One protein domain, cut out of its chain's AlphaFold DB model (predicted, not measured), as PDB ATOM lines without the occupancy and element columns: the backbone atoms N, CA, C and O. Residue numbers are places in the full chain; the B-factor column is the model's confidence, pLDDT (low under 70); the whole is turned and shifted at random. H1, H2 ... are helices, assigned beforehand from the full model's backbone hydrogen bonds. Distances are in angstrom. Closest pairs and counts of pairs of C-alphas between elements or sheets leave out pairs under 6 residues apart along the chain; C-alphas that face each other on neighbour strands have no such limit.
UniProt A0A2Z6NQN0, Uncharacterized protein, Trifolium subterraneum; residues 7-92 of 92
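Overview. This is residues 7 to 92 of the 92 residues of an uncharacterized protein of Trifolium subterraneum (UniProt A0A2Z6NQN0). Four helices follow one another in a loose zigzag row, each packing on its neighbours along the chain; residues 7 to 14 and 81 to 92 stick out. The printed part has 86 residues, with H1 to H4 and no named strand: all helix. It is loose, radius of gyration of the C-alphas 16.8 A, spanning 50 by 30 by 21 A.

Arrangement. H1, residues 7 to 22, and H2, residues 28 to 39, form a hairpin at a steep tilt of 43 degrees; they only just touch, with 3 pairs of C-alphas within 8 A, the closest Ile 16 and Leu 38, 6.8 A. H2 and H3, residues 47 to 59, form a hairpin at a shallow 22 degrees; the closest C-alphas, Ser 29 and Ile 57, are 5.6 A apart. H4, residues 66 to 90, touches H3 with residues 69 to 76 alone, in a hairpin only just steep at 35.1 degrees; closest C-alphas Glu 59 and Leu 69, 6.8 A. Every O i to N i+4 pair is within hydrogen-bond range in H1, H2 and H4, and 8 of 9 in H3.

Along the chain. H1 begins at C-alpha 7 (10.624, 14.468, 50.392); H4, 36.2 A long, ends at C-alpha 90 (6.253, -0.213, 5.521). H1, H2 and H3 measure 22.3 A, 16.7 A and 18.0 A.

Size, cuts and confidence. The farthest C-alphas, Ile 7 and Lys 92, are 52.5 A apart. The printed part has no cut and no long link; pLDDT is under 70 at residue 92.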
ATOM      1  N   ILE A   7      11.930  14.930  49.899       96.12
ATOM      2  CA  ILE A   7      10.624  14.468  50.392       96.12
ATOM      3  C   ILE A   7       9.897  13.551  49.396       96.12
ATOM      4  O   ILE A   7       9.146  12.669  49.803       96.12
ATOM      5  N   LEU A   8      10.111  13.729  48.088       92.69
ATOM      6  CA  LEU A   8       9.516  12.868  47.061       92.69
ATOM      7  C   LEU A   8      10.288  11.556  46.907       92.69
ATOM      8  O   LEU A   8       9.682  10.532  46.587       92.69
ATOM      9  N   GLU A   9      11.595  11.564  47.168       91.06
ATOM     10  CA  GLU A   9      12.390  10.335  47.257       91.06
ATOM     11  C   GLU A   9      11.946   9.485  48.454       91.06
ATOM     12  O   GLU A   9      11.697   8.285  48.304       91.06
ATOM     13  N   GLU A  10      11.739  10.114  49.616       95.12
ATOM     14  CA  GLU A  10      11.176   9.455  50.798       95.12
ATOM     15  C   GLU A  10       9.749   8.953  50.542       95.12
ATOM     16  O   GLU A  10       9.434   7.801  50.844       95.12
ATOM     17  N   ALA A  11       8.892   9.771  49.919       95.38
ATOM     18  CA  ALA A  11       7.529   9.374  49.577       95.38
ATOM     19  C   ALA A  11       7.500   8.159  48.636       95.38
ATOM     20  O   ALA A  11       6.648   7.281  48.791       95.38
ATOM     21  N   LEU A  12       8.434   8.065  47.683       92.75
ATOM     22  CA  LEU A  12       8.543   6.904  46.801       92.75
ATOM     23  C   LEU A  12       8.887   5.636  47.594       92.75
ATOM     24  O   LEU A  12       8.193   4.629  47.457       92.75
ATOM     25  N   ALA A  13       9.912   5.687  48.448       94.62
ATOM     26  CA  ALA A  13      10.294   4.549  49.284       94.62
ATOM     27  C   ALA A  13       9.152   4.135  50.226       94.62
ATOM     28  O   ALA A  13       8.775   2.962  50.278       94.62
ATOM     29  N   PHE A  14       8.543   5.111  50.904       97.38
ATOM     30  CA  PHE A  14       7.420   4.902  51.811       97.38
ATOM     31  C   PHE A  14       6.233   4.236  51.106       97.38
ATOM     32  O   PHE A  14       5.691   3.243  51.598       97.38
ATOM     33  N   THR A  15       5.825   4.757  49.946       96.62
ATOM     34  CA  THR A  15       4.664   4.229  49.217       96.62
ATOM     35  C   THR A  15       4.918   2.833  48.663       96.62
ATOM     36  O   THR A  15       4.024   1.998  48.780       96.62
ATOM     37  N   ILE A  16       6.116   2.531  48.145       95.56
ATOM     38  CA  ILE A  16       6.472   1.178  47.684       95.56
ATOM     39  C   ILE A  16       6.285   0.161  48.815       95.56
ATOM     40  O   ILE A  16       5.527  -0.795  48.650       95.56
ATOM     41  N   THR A  17       6.894   0.403  49.981       97.12
ATOM     42  CA  THR A  17       6.824  -0.520  51.124       97.12
ATOM     43  C   THR A  17       5.384  -0.792  51.563       97.12
ATOM     44  O   THR A  17       4.993  -1.942  51.776       97.12
ATOM     45  N   HIS A  18       4.564   0.253  51.681       97.19
ATOM     46  CA  HIS A  18       3.193   0.092  52.161       97.19
ATOM     47  C   HIS A  18       2.278  -0.538  51.106       97.19
ATOM     48  O   HIS A  18       1.447  -1.378  51.450       97.19
ATOM     49  N   LEU A  19       2.450  -0.198  49.823       96.50
ATOM     50  CA  LEU A  19       1.680  -0.791  48.729       96.50
ATOM     51  C   LEU A  19       1.967  -2.290  48.575       96.50
ATOM     52  O   LEU A  19       1.028  -3.066  48.387       96.50
ATOM     53  N   GLU A  20       3.224  -2.716  48.713       95.44
ATOM     54  CA  GLU A  20       3.595  -4.139  48.725       95.44
ATOM     55  C   GLU A  20       2.933  -4.890  49.887       95.44
ATOM     56  O   GLU A  20       2.401  -5.986  49.692       95.44
ATOM     57  N   SER A  21       2.897  -4.281  51.075       95.69
ATOM     58  CA  SER A  21       2.299  -4.890  52.267       95.69
ATOM     59  C   SER A  21       0.787  -5.104  52.145       95.69
ATOM     60  O   SER A  21       0.271  -6.085  52.683       95.69
ATOM     61  N   ILE A  22       0.062  -4.200  51.477       95.75
ATOM     62  CA  ILE A  22      -1.407  -4.269  51.387       95.75
ATOM     63  C   ILE A  22      -1.908  -4.957  50.114       95.75
ATOM     64  O   ILE A  22      -3.089  -5.276  50.037       95.75
ATOM     65  N   ALA A  23      -1.049  -5.226  49.124       92.25
ATOM     66  CA  ALA A  23      -1.460  -5.686  47.790       92.25
ATOM     67  C   ALA A  23      -2.340  -6.953  47.783       92.25
ATOM     68  O   ALA A  23      -3.151  -7.129  46.875       92.25
ATOM     69  N   ASN A  24      -2.199  -7.829  48.783       90.19
ATOM     70  CA  ASN A  24      -2.990  -9.061  48.910       90.19
ATOM     71  C   ASN A  24      -4.340  -8.866  49.630       90.19
ATOM     72  O   ASN A  24      -5.122  -9.808  49.709       90.19
ATOM     73  N   GLN A  25      -4.602  -7.674  50.168       94.75
ATOM     74  CA  GLN A  25      -5.825  -7.323  50.903       94.75
ATOM     75  C   GLN A  25      -6.783  -6.452  50.070       94.75
ATOM     76  O   GLN A  25      -7.889  -6.153  50.512       94.75
ATOM     77  N   LEU A  26      -6.356  -6.026  48.879       92.75
ATOM     78  CA  LEU A  26      -7.118  -5.155  47.985       92.75
ATOM     79  C   LEU A  26      -8.124  -5.938  47.131       92.75
ATOM     80  O   LEU A  26      -8.012  -7.156  46.967       92.75
ATOM     81  N   SER A  27      -9.079  -5.222  46.526       90.38
ATOM     82  CA  SER A  27      -9.928  -5.805  45.482       90.38
ATOM     83  C   SER A  27      -9.089  -6.265  44.283       90.38
ATOM     84  O   SER A  27      -7.944  -5.843  44.109       90.38
ATOM     85  N   HIS A  28      -9.652  -7.115  43.421       88.94
ATOM     86  CA  HIS A  28      -8.919  -7.659  42.275       88.94
ATOM     87  C   HIS A  28      -8.336  -6.564  41.360       88.94
ATOM     88  O   HIS A  28      -7.132  -6.559  41.098       88.94
ATOM     89  N   SER A  29      -9.162  -5.599  40.942       89.00
ATOM     90  CA  SER A  29      -8.749  -4.486  40.078       89.00
ATOM     91  C   SER A  29      -7.709  -3.581  40.746       89.00
ATOM     92  O   SER A  29      -6.706  -3.228  40.123       89.00
ATOM     93  N   GLN A  30      -7.872  -3.286  42.039       91.56
ATOM     94  CA  GLN A  30      -6.902  -2.511  42.818       91.56
ATOM     95  C   GLN A  30      -5.567  -3.249  42.973       91.56
ATOM     96  O   GLN A  30      -4.505  -2.654  42.798       91.56
ATOM     97  N   ALA A  31      -5.595  -4.553  43.253       92.56
ATOM     98  CA  ALA A  31      -4.395  -5.373  43.379       92.56
ATOM     99  C   ALA A  31      -3.621  -5.451  42.055       92.56
ATOM    100  O   ALA A  31      -2.390  -5.378  42.060       92.56
ATOM    101  N   ILE A  32      -4.318  -5.567  40.917       90.56
ATOM    102  CA  ILE A  32      -3.689  -5.511  39.590       90.56
ATOM    103  C   ILE A  32      -3.052  -4.138  39.366       90.56
ATOM    104  O   ILE A  32      -1.887  -4.072  38.974       90.56
ATOM    105  N   GLN A  33      -3.770  -3.052  39.660       91.88
ATOM    106  CA  GLN A  33      -3.265  -1.691  39.484       91.88
ATOM    107  C   GLN A  33      -2.032  -1.405  40.350       91.88
ATOM    108  O   GLN A  33      -1.058  -0.831  39.859       91.88
ATOM    109  N   VAL A  34      -2.033  -1.839  41.613       93.50
ATOM    110  CA  VAL A  34      -0.882  -1.712  42.517       93.50
ATOM    111  C   VAL A  34       0.305  -2.523  42.004       93.50
ATOM    112  O   VAL A  34       1.400  -1.981  41.871       93.50
ATOM    113  N   LYS A  35       0.101  -3.794  41.631       92.12
ATOM    114  CA  LYS A  35       1.173  -4.640  41.076       92.12
ATOM    115  C   LYS A  35       1.752  -4.072  39.781       92.12
ATOM    116  O   LYS A  35       2.962  -4.144  39.580       92.12
ATOM    117  N   HIS A  36       0.906  -3.521  38.910       91.31
ATOM    118  CA  HIS A  36       1.341  -2.841  37.690       91.31
ATOM    119  C   HIS A  36       2.178  -1.605  38.029       91.31
ATOM    120  O   HIS A  36       3.304  -1.494  37.559       91.31
ATOM    121  N   SER A  37       1.695  -0.753  38.938       91.31
ATOM    122  CA  SER A  37       2.367   0.498  39.328       91.31
ATOM    123  C   SER A  37       3.724   0.274  40.009       91.31
ATOM    124  O   SER A  37       4.663   1.028  39.767       91.31
ATOM    125  N   LEU A  38       3.847  -0.781  40.826       91.81
ATOM    126  CA  LEU A  38       5.105  -1.175  41.477       91.81
ATOM    127  C   LEU A  38       6.146  -1.695  40.475       91.81
ATOM    128  O   LEU A  38       7.343  -1.502  40.666       91.81
ATOM    129  N   ARG A  39       5.704  -2.344  39.391       88.44
ATOM    130  CA  ARG A  39       6.595  -2.788  38.307       88.44
ATOM    131  C   ARG A  39       6.952  -1.654  37.353       88.44
ATOM    132  O   ARG A  39       8.031  -1.664  36.766       88.44
ATOM    133  N   GLN A  40       6.014  -0.743  37.129       82.94
ATOM    134  CA  GLN A  40       6.003   0.161  35.994       82.94
ATOM    135  C   GLN A  40       5.325   1.480  36.377       82.94
ATOM    136  O   GLN A  40       4.116   1.556  36.566       82.94
ATOM    137  N   THR A  41       6.113   2.552  36.470       80.94
ATOM    138  CA  THR A  41       5.580   3.878  36.801       80.94
ATOM    139  C   THR A  41       4.902   4.511  35.587       80.94
ATOM    140  O   THR A  41       5.565   4.733  34.572       80.94
ATOM    141  N   LEU A  42       3.635   4.914  35.730       77.75
ATOM    142  CA  LEU A  42       2.815   5.519  34.667       77.75
ATOM    143  C   LEU A  42       3.544   6.624  33.876       77.75
ATOM    144  O   LEU A  42       3.514   6.645  32.651       77.75
ATOM    145  N   HIS A  43       4.245   7.520  34.574       79.62
ATOM    146  CA  HIS A  43       4.888   8.700  33.984       79.62
ATOM    147  C   HIS A  43       6.176   8.408  33.191       79.62
ATOM    148  O   HIS A  43       6.717   9.318  32.568       79.62
ATOM    149  N   LYS A  44       6.692   7.172  33.218       80.44
ATOM    150  CA  LYS A  44       7.895   6.770  32.462       80.44
ATOM    151  C   LYS A  44       7.585   5.831  31.296       80.44
ATOM    152  O   LYS A  44       8.503   5.449  30.574       80.44
ATOM    153  N   ASN A  45       6.322   5.454  31.115       83.75
ATOM    154  CA  ASN A  45       5.928   4.426  30.162       83.75
ATOM    155  C   ASN A  45       5.287   4.997  28.900       83.75
ATOM    156  O   ASN A  45       4.863   6.150  28.840       83.75
ATOM    157  N   LEU A  46       5.212   4.153  27.868       91.25
ATOM    158  CA  LEU A  46       4.561   4.502  26.612       91.25
ATOM    159  C   LEU A  46       3.052   4.654  26.843       91.25
ATOM    160  O   LEU A  46       2.407   3.661  27.201       91.25
ATOM    161  N   PRO A  47       2.458   5.829  26.550       92.31
ATOM    162  CA  PRO A  47       1.037   6.077  26.796       92.31
ATOM    163  C   PRO A  47       0.126   5.008  26.190       92.31
ATOM    164  O   PRO A  47      -0.872   4.615  26.783       92.31
ATOM    165  N   ARG A  48       0.499   4.473  25.022       94.31
ATOM    166  CA  ARG A  48      -0.279   3.444  24.326       94.31
ATOM    167  C   ARG A  48      -0.270   2.083  25.033       94.31
ATOM    168  O   ARG A  48      -1.277   1.380  24.991       94.31
ATOM    169  N   LEU A  49       0.847   1.707  25.660       91.56
ATOM    170  CA  LEU A  49       0.941   0.463  26.431       91.56
ATOM    171  C   LEU A  49       0.171   0.587  27.745       91.56
ATOM    172  O   LEU A  49      -0.593  -0.316  28.079       91.56
ATOM    173  N   GLU A  50       0.309   1.726  28.423       93.25
ATOM    174  CA  GLU A  50      -0.434   2.030  29.648       93.25
ATOM    175  C   GLU A  50      -1.940   2.073  29.398       93.25
ATOM    176  O   GLU A  50      -2.695   1.432  30.121       93.25
ATOM    177  N   ALA A  51      -2.384   2.727  28.320       94.75
ATOM    178  CA  ALA A  51      -3.792   2.756  27.935       94.75
ATOM    179  C   ALA A  51      -4.360   1.344  27.725       94.75
ATOM    180  O   ALA A  51      -5.461   1.055  28.181       94.75
ATOM    181  N   ARG A  52      -3.603   0.436  27.088       94.06
ATOM    182  CA  ARG A  52      -4.040  -0.955  26.888       94.06
ATOM    183  C   ARG A  52      -4.260  -1.674  28.220       94.06
ATOM    184  O   ARG A  52      -5.285  -2.323  28.395       94.06
ATOM    185  N   SER A  53      -3.294  -1.574  29.131       91.81
ATOM    186  CA  SER A  53      -3.383  -2.201  30.452       91.81
ATOM    187  C   SER A  53      -4.509  -1.589  31.284       91.81
ATOM    188  O   SER A  53      -5.261  -2.308  31.935       91.81
ATOM    189  N   PHE A  54      -4.656  -0.264  31.237       94.06
ATOM    190  CA  PHE A  54      -5.643   0.441  32.042       94.06
ATOM    191  C   PHE A  54      -7.077   0.215  31.560       94.06
ATOM    192  O   PHE A  54      -7.952   0.106  32.404       94.06
ATOM    193  N   ILE A  55      -7.330   0.062  30.252       96.56
ATOM    194  CA  ILE A  55      -8.665  -0.314  29.743       96.56
ATOM    195  C   ILE A  55      -9.150  -1.616  30.397       96.56
ATOM    196  O   ILE A  55     -10.294  -1.683  30.834       96.56
ATOM    197  N   PHE A  56      -8.272  -2.617  30.520       93.50
ATOM    198  CA  PHE A  56      -8.595  -3.881  31.191       93.50
ATOM    199  C   PHE A  56      -8.851  -3.693  32.694       93.50
ATOM    200  O   PHE A  56      -9.834  -4.189  33.227       93.50
ATOM    201  N   ILE A  57      -7.997  -2.934  33.387       93.56
ATOM    202  CA  ILE A  57      -8.172  -2.651  34.825       93.56
ATOM    203  C   ILE A  57      -9.469  -1.870  35.087       93.56
ATOM    204  O   ILE A  57     -10.138  -2.103  36.093       93.56
ATOM    205  N   TYR A  58      -9.807  -0.935  34.198       95.44
ATOM    206  CA  TYR A  58     -10.986  -0.087  34.309       95.44
ATOM    207  C   TYR A  58     -12.277  -0.880  34.094       95.44
ATOM    208  O   TYR A  58     -13.233  -0.663  34.827       95.44
ATOM    209  N   GLU A  59     -12.283  -1.843  33.172       95.81
ATOM    210  CA  GLU A  59     -13.401  -2.780  32.984       95.81
ATOM    211  C   GLU A  59     -13.717  -3.583  34.258       95.81
ATOM    212  O   GLU A  59     -14.876  -3.743  34.626       95.81
ATOM    213  N   GLU A  60     -12.687  -4.001  34.997       93.00
ATOM    214  CA  GLU A  60     -12.828  -4.734  36.264       93.00
ATOM    215  C   GLU A  60     -13.215  -3.836  37.460       93.00
ATOM    216  O   GLU A  60     -13.368  -4.314  38.590       93.00
ATOM    217  N   ASN A  61     -13.327  -2.517  37.275       90.94
ATOM    218  CA  ASN A  61     -13.734  -1.605  38.340       90.94
ATOM    219  C   ASN A  61     -15.269  -1.576  38.456       90.94
ATOM    220  O   ASN A  61     -15.921  -1.115  37.529       90.94
ATOM    221  N   PRO A  62     -15.882  -1.947  39.596       90.69
ATOM    222  CA  PRO A  62     -17.343  -1.949  39.743       90.69
ATOM    223  C   PRO A  62     -18.021  -0.579  39.580       90.69
ATOM    224  O   PRO A  62     -19.240  -0.508  39.478       90.69
ATOM    225  N   SER A  63     -17.255   0.512  39.639       92.94
ATOM    226  CA  SER A  63     -17.738   1.896  39.540       92.94
ATOM    227  C   SER A  63     -17.322   2.583  38.236       92.94
ATOM    228  O   SER A  63     -17.305   3.813  38.182       92.94
ATOM    229  N   HIS A  64     -16.912   1.830  37.213       95.50
ATOM    230  CA  HIS A  64     -16.526   2.424  35.939       95.50
ATOM    231  C   HIS A  64     -17.722   3.043  35.205       95.50
ATOM    232  O   HIS A  64     -18.863   2.604  35.336       95.50
ATOM    233  N   ASP A  65     -17.441   4.075  34.415       98.31
ATOM    234  CA  ASP A  65     -18.398   4.639  33.477       98.31
ATOM    235  C   ASP A  65     -18.375   3.804  32.189       98.31
ATOM    236  O   ASP A  65     -17.351   3.711  31.505       98.31
ATOM    237  N   GLU A  66     -19.508   3.179  31.874       98.31
ATOM    238  CA  GLU A  66     -19.657   2.304  30.707       98.31
ATOM    239  C   GLU A  66     -19.412   3.057  29.389       98.31
ATOM    240  O   GLU A  66     -18.766   2.536  28.479       98.31
ATOM    241  N   ASN A  67     -19.858   4.314  29.281       98.62
ATOM    242  CA  ASN A  67     -19.664   5.097  28.060       98.62
ATOM    243  C   ASN A  67     -18.182   5.417  27.845       98.62
ATOM    244  O   ASN A  67     -17.690   5.340  26.717       98.62
ATOM    245  N   LEU A  68     -17.456   5.741  28.918       98.56
ATOM    246  CA  LEU A  68     -16.015   5.969  28.867       98.56
ATOM    247  C   LEU A  68     -15.261   4.692  28.479       98.56
ATOM    248  O   LEU A  68     -14.344   4.755  27.657       98.56
ATOM    249  N   LEU A  69     -15.653   3.535  29.025       98.50
ATOM    250  CA  LEU A  69     -15.045   2.250  28.684       98.50
ATOM    251  C   LEU A  69     -15.255   1.899  27.204       98.50
ATOM    252  O   LEU A  69     -14.296   1.544  26.511       98.50
ATOM    253  N   ILE A  70     -16.488   2.040  26.706       98.62
ATOM    254  CA  ILE A  70     -16.825   1.806  25.296       98.62
ATOM    255  C   ILE A  70     -16.016   2.741  24.397       98.62
ATOM    256  O   ILE A  70     -15.392   2.280  23.438       98.62
ATOM    257  N   LEU A  71     -15.976   4.036  24.722       98.69
ATOM    258  CA  LEU A  71     -15.213   5.021  23.959       98.69
ATOM    259  C   LEU A  71     -13.729   4.645  23.893       98.69
ATOM    260  O   LEU A  71     -13.155   4.605  22.803       98.69
ATOM    261  N   ALA A  72     -13.119   4.311  25.032       98.50
ATOM    262  CA  ALA A  72     -11.711   3.937  25.103       98.50
ATOM    263  C   ALA A  72     -11.402   2.674  24.282       98.50
ATOM    264  O   ALA A  72     -10.397   2.635  23.569       98.50
ATOM    265  N   LYS A  73     -12.268   1.653  24.329       98.62
ATOM    266  CA  LYS A  73     -12.116   0.421  23.534       98.62
ATOM    267  C   LYS A  73     -12.235   0.685  22.032       98.62
ATOM    268  O   LYS A  73     -11.423   0.176  21.256       98.62
ATOM    269  N   LEU A  74     -13.223   1.475  21.616       98.69
ATOM    270  CA  LEU A  74     -13.438   1.815  20.208       98.69
ATOM    271  C   LEU A  74     -12.267   2.617  19.639       98.69
ATOM    272  O   LEU A  74     -11.713   2.233  18.607       98.69
ATOM    273  N   ASP A  75     -11.851   3.675  20.336       98.50
ATOM    274  CA  ASP A  75     -10.709   4.499  19.934       98.50
ATOM    275  C   ASP A  75      -9.419   3.666  19.859       98.50
ATOM    276  O   ASP A  75      -8.692   3.698  18.860       98.50
ATOM    277  N   PHE A  76      -9.188   2.805  20.862       98.31
ATOM    278  CA  PHE A  76      -8.039   1.907  20.869       98.31
ATOM    279  C   PHE A  76      -8.019   1.002  19.626       98.31
ATOM    280  O   PHE A  76      -6.978   0.890  18.972       98.31
ATOM    281  N   ASN A  77      -9.137   0.364  19.287       98.25
ATOM    282  CA  ASN A  77      -9.214  -0.565  18.158       98.25
ATOM    283  C   ASN A  77      -9.110   0.148  16.802       98.25
ATOM    284  O   ASN A  77      -8.508  -0.382  15.860       98.25
ATOM    285  N   MET A  78      -9.643   1.367  16.703       98.44
ATOM    286  CA  MET A  78      -9.522   2.207  15.513       98.44
ATOM    287  C   MET A  78      -8.054   2.547  15.226       98.44
ATOM    288  O   MET A  78      -7.563   2.285  14.126       98.44
ATOM    289  N   LEU A  79      -7.325   3.053  16.227       98.19
ATOM    290  CA  LEU A  79      -5.901   3.369  16.085       98.19
ATOM    291  C   LEU A  79      -5.051   2.116  15.850       98.19
ATOM    292  O   LEU A  79      -4.116   2.145  15.057       98.19
ATOM    293  N   GLN A  80      -5.377   0.993  16.496       97.81
ATOM    294  CA  GLN A  80      -4.690  -0.275  16.237       97.81
ATOM    295  C   GLN A  80      -4.819  -0.699  14.767       97.81
ATOM    296  O   GLN A  80      -3.825  -1.087  14.154       97.81
ATOM    297  N   SER A  81      -6.021  -0.580  14.200       98.06
ATOM    298  CA  SER A  81      -6.283  -0.897  12.793       98.06
ATOM    299  C   SER A  81      -5.507   0.019  11.840       98.06
ATOM    300  O   SER A  81      -5.027  -0.438  10.803       98.06
ATOM    301  N   LEU A  82      -5.363   1.304  12.182       97.88
ATOM    302  CA  LEU A  82      -4.537   2.246  11.424       97.88
ATOM    303  C   LEU A  82      -3.055   1.844  11.465       97.88
ATOM    304  O   LEU A  82      -2.461   1.635  10.409       97.88
ATOM    305  N   HIS A  83      -2.493   1.632  12.659       96.50
ATOM    306  CA  HIS A  83      -1.087   1.251  12.820       96.50
ATOM    307  C   HIS A  83      -0.745  -0.065  12.102       96.50
ATOM    308  O   HIS A  83       0.340  -0.210  11.548       96.50
ATOM    309  N   GLN A  84      -1.668  -1.034  12.072       96.81
ATOM    310  CA  GLN A  84      -1.483  -2.285  11.324       96.81
ATOM    311  C   GLN A  84      -1.387  -2.053   9.812       96.81
ATOM    312  O   GLN A  84      -0.568  -2.691   9.148       96.81
ATOM    313  N   LYS A  85      -2.192  -1.137   9.257       97.31
ATOM    314  CA  LYS A  85      -2.111  -0.758   7.837       97.31
ATOM    315  C   LYS A  85      -0.802  -0.038   7.529       97.31
ATOM    316  O   LYS A  85      -0.172  -0.348   6.524       97.31
ATOM    317  N   GLU A  86      -0.392   0.893   8.385       96.81
ATOM    318  CA  GLU A  86       0.877   1.615   8.249       96.81
ATOM    319  C   GLU A  86       2.060   0.648   8.274       96.81
ATOM    320  O   GLU A  86       2.866   0.641   7.348       96.81
ATOM    321  N   PHE A  87       2.107  -0.247   9.264       95.50
ATOM    322  CA  PHE A  87       3.135  -1.280   9.356       95.50
ATOM    323  C   PHE A  87       3.132  -2.203   8.129       95.50
ATOM    324  O   PHE A  87       4.176  -2.459   7.536       95.50
ATOM    325  N   GLY A  88       1.951  -2.643   7.683       94.88
ATOM    326  CA  GLY A  88       1.807  -3.461   6.479       94.88
ATOM    327  C   GLY A  88       2.222  -2.756   5.182       94.88
ATOM    328  O   GLY A  88       2.559  -3.434   4.216       94.88
ATOM    329  N   ASN A  89       2.211  -1.423   5.139       91.75
ATOM    330  CA  ASN A  89       2.725  -0.649   4.008       91.75
ATOM    331  C   ASN A  89       4.241  -0.425   4.093       91.75
ATOM    332  O   ASN A  89       4.880  -0.339   3.053       91.75
ATOM    333  N   LEU A  90       4.808  -0.349   5.300       87.75
ATOM    334  CA  LEU A  90       6.253  -0.213   5.521       87.75
ATOM    335  C   LEU A  90       7.026  -1.511   5.258       87.75
ATOM    336  O   LEU A  90       8.208  -1.466   4.935       87.75
ATOM    337  N   CYS A  91       6.380  -2.664   5.425       82.62
ATOM    338  CA  CYS A  91       6.981  -3.980   5.190       82.62
ATOM    339  C   CYS A  91       6.802  -4.507   3.751       82.62
ATOM    340  O   CYS A  91       7.066  -5.687   3.514       82.62
ATOM    341  N   LYS A  92       6.325  -3.674   2.819       61.22
ATOM    342  CA  LYS A  92       6.257  -3.961   1.377       61.22
ATOM    343  C   LYS A  92       7.426  -3.307   0.658       61.22
ATOM    344  O   LYS A  92       7.910  -3.935  -0.306       61.22
TER     345      LYS A  92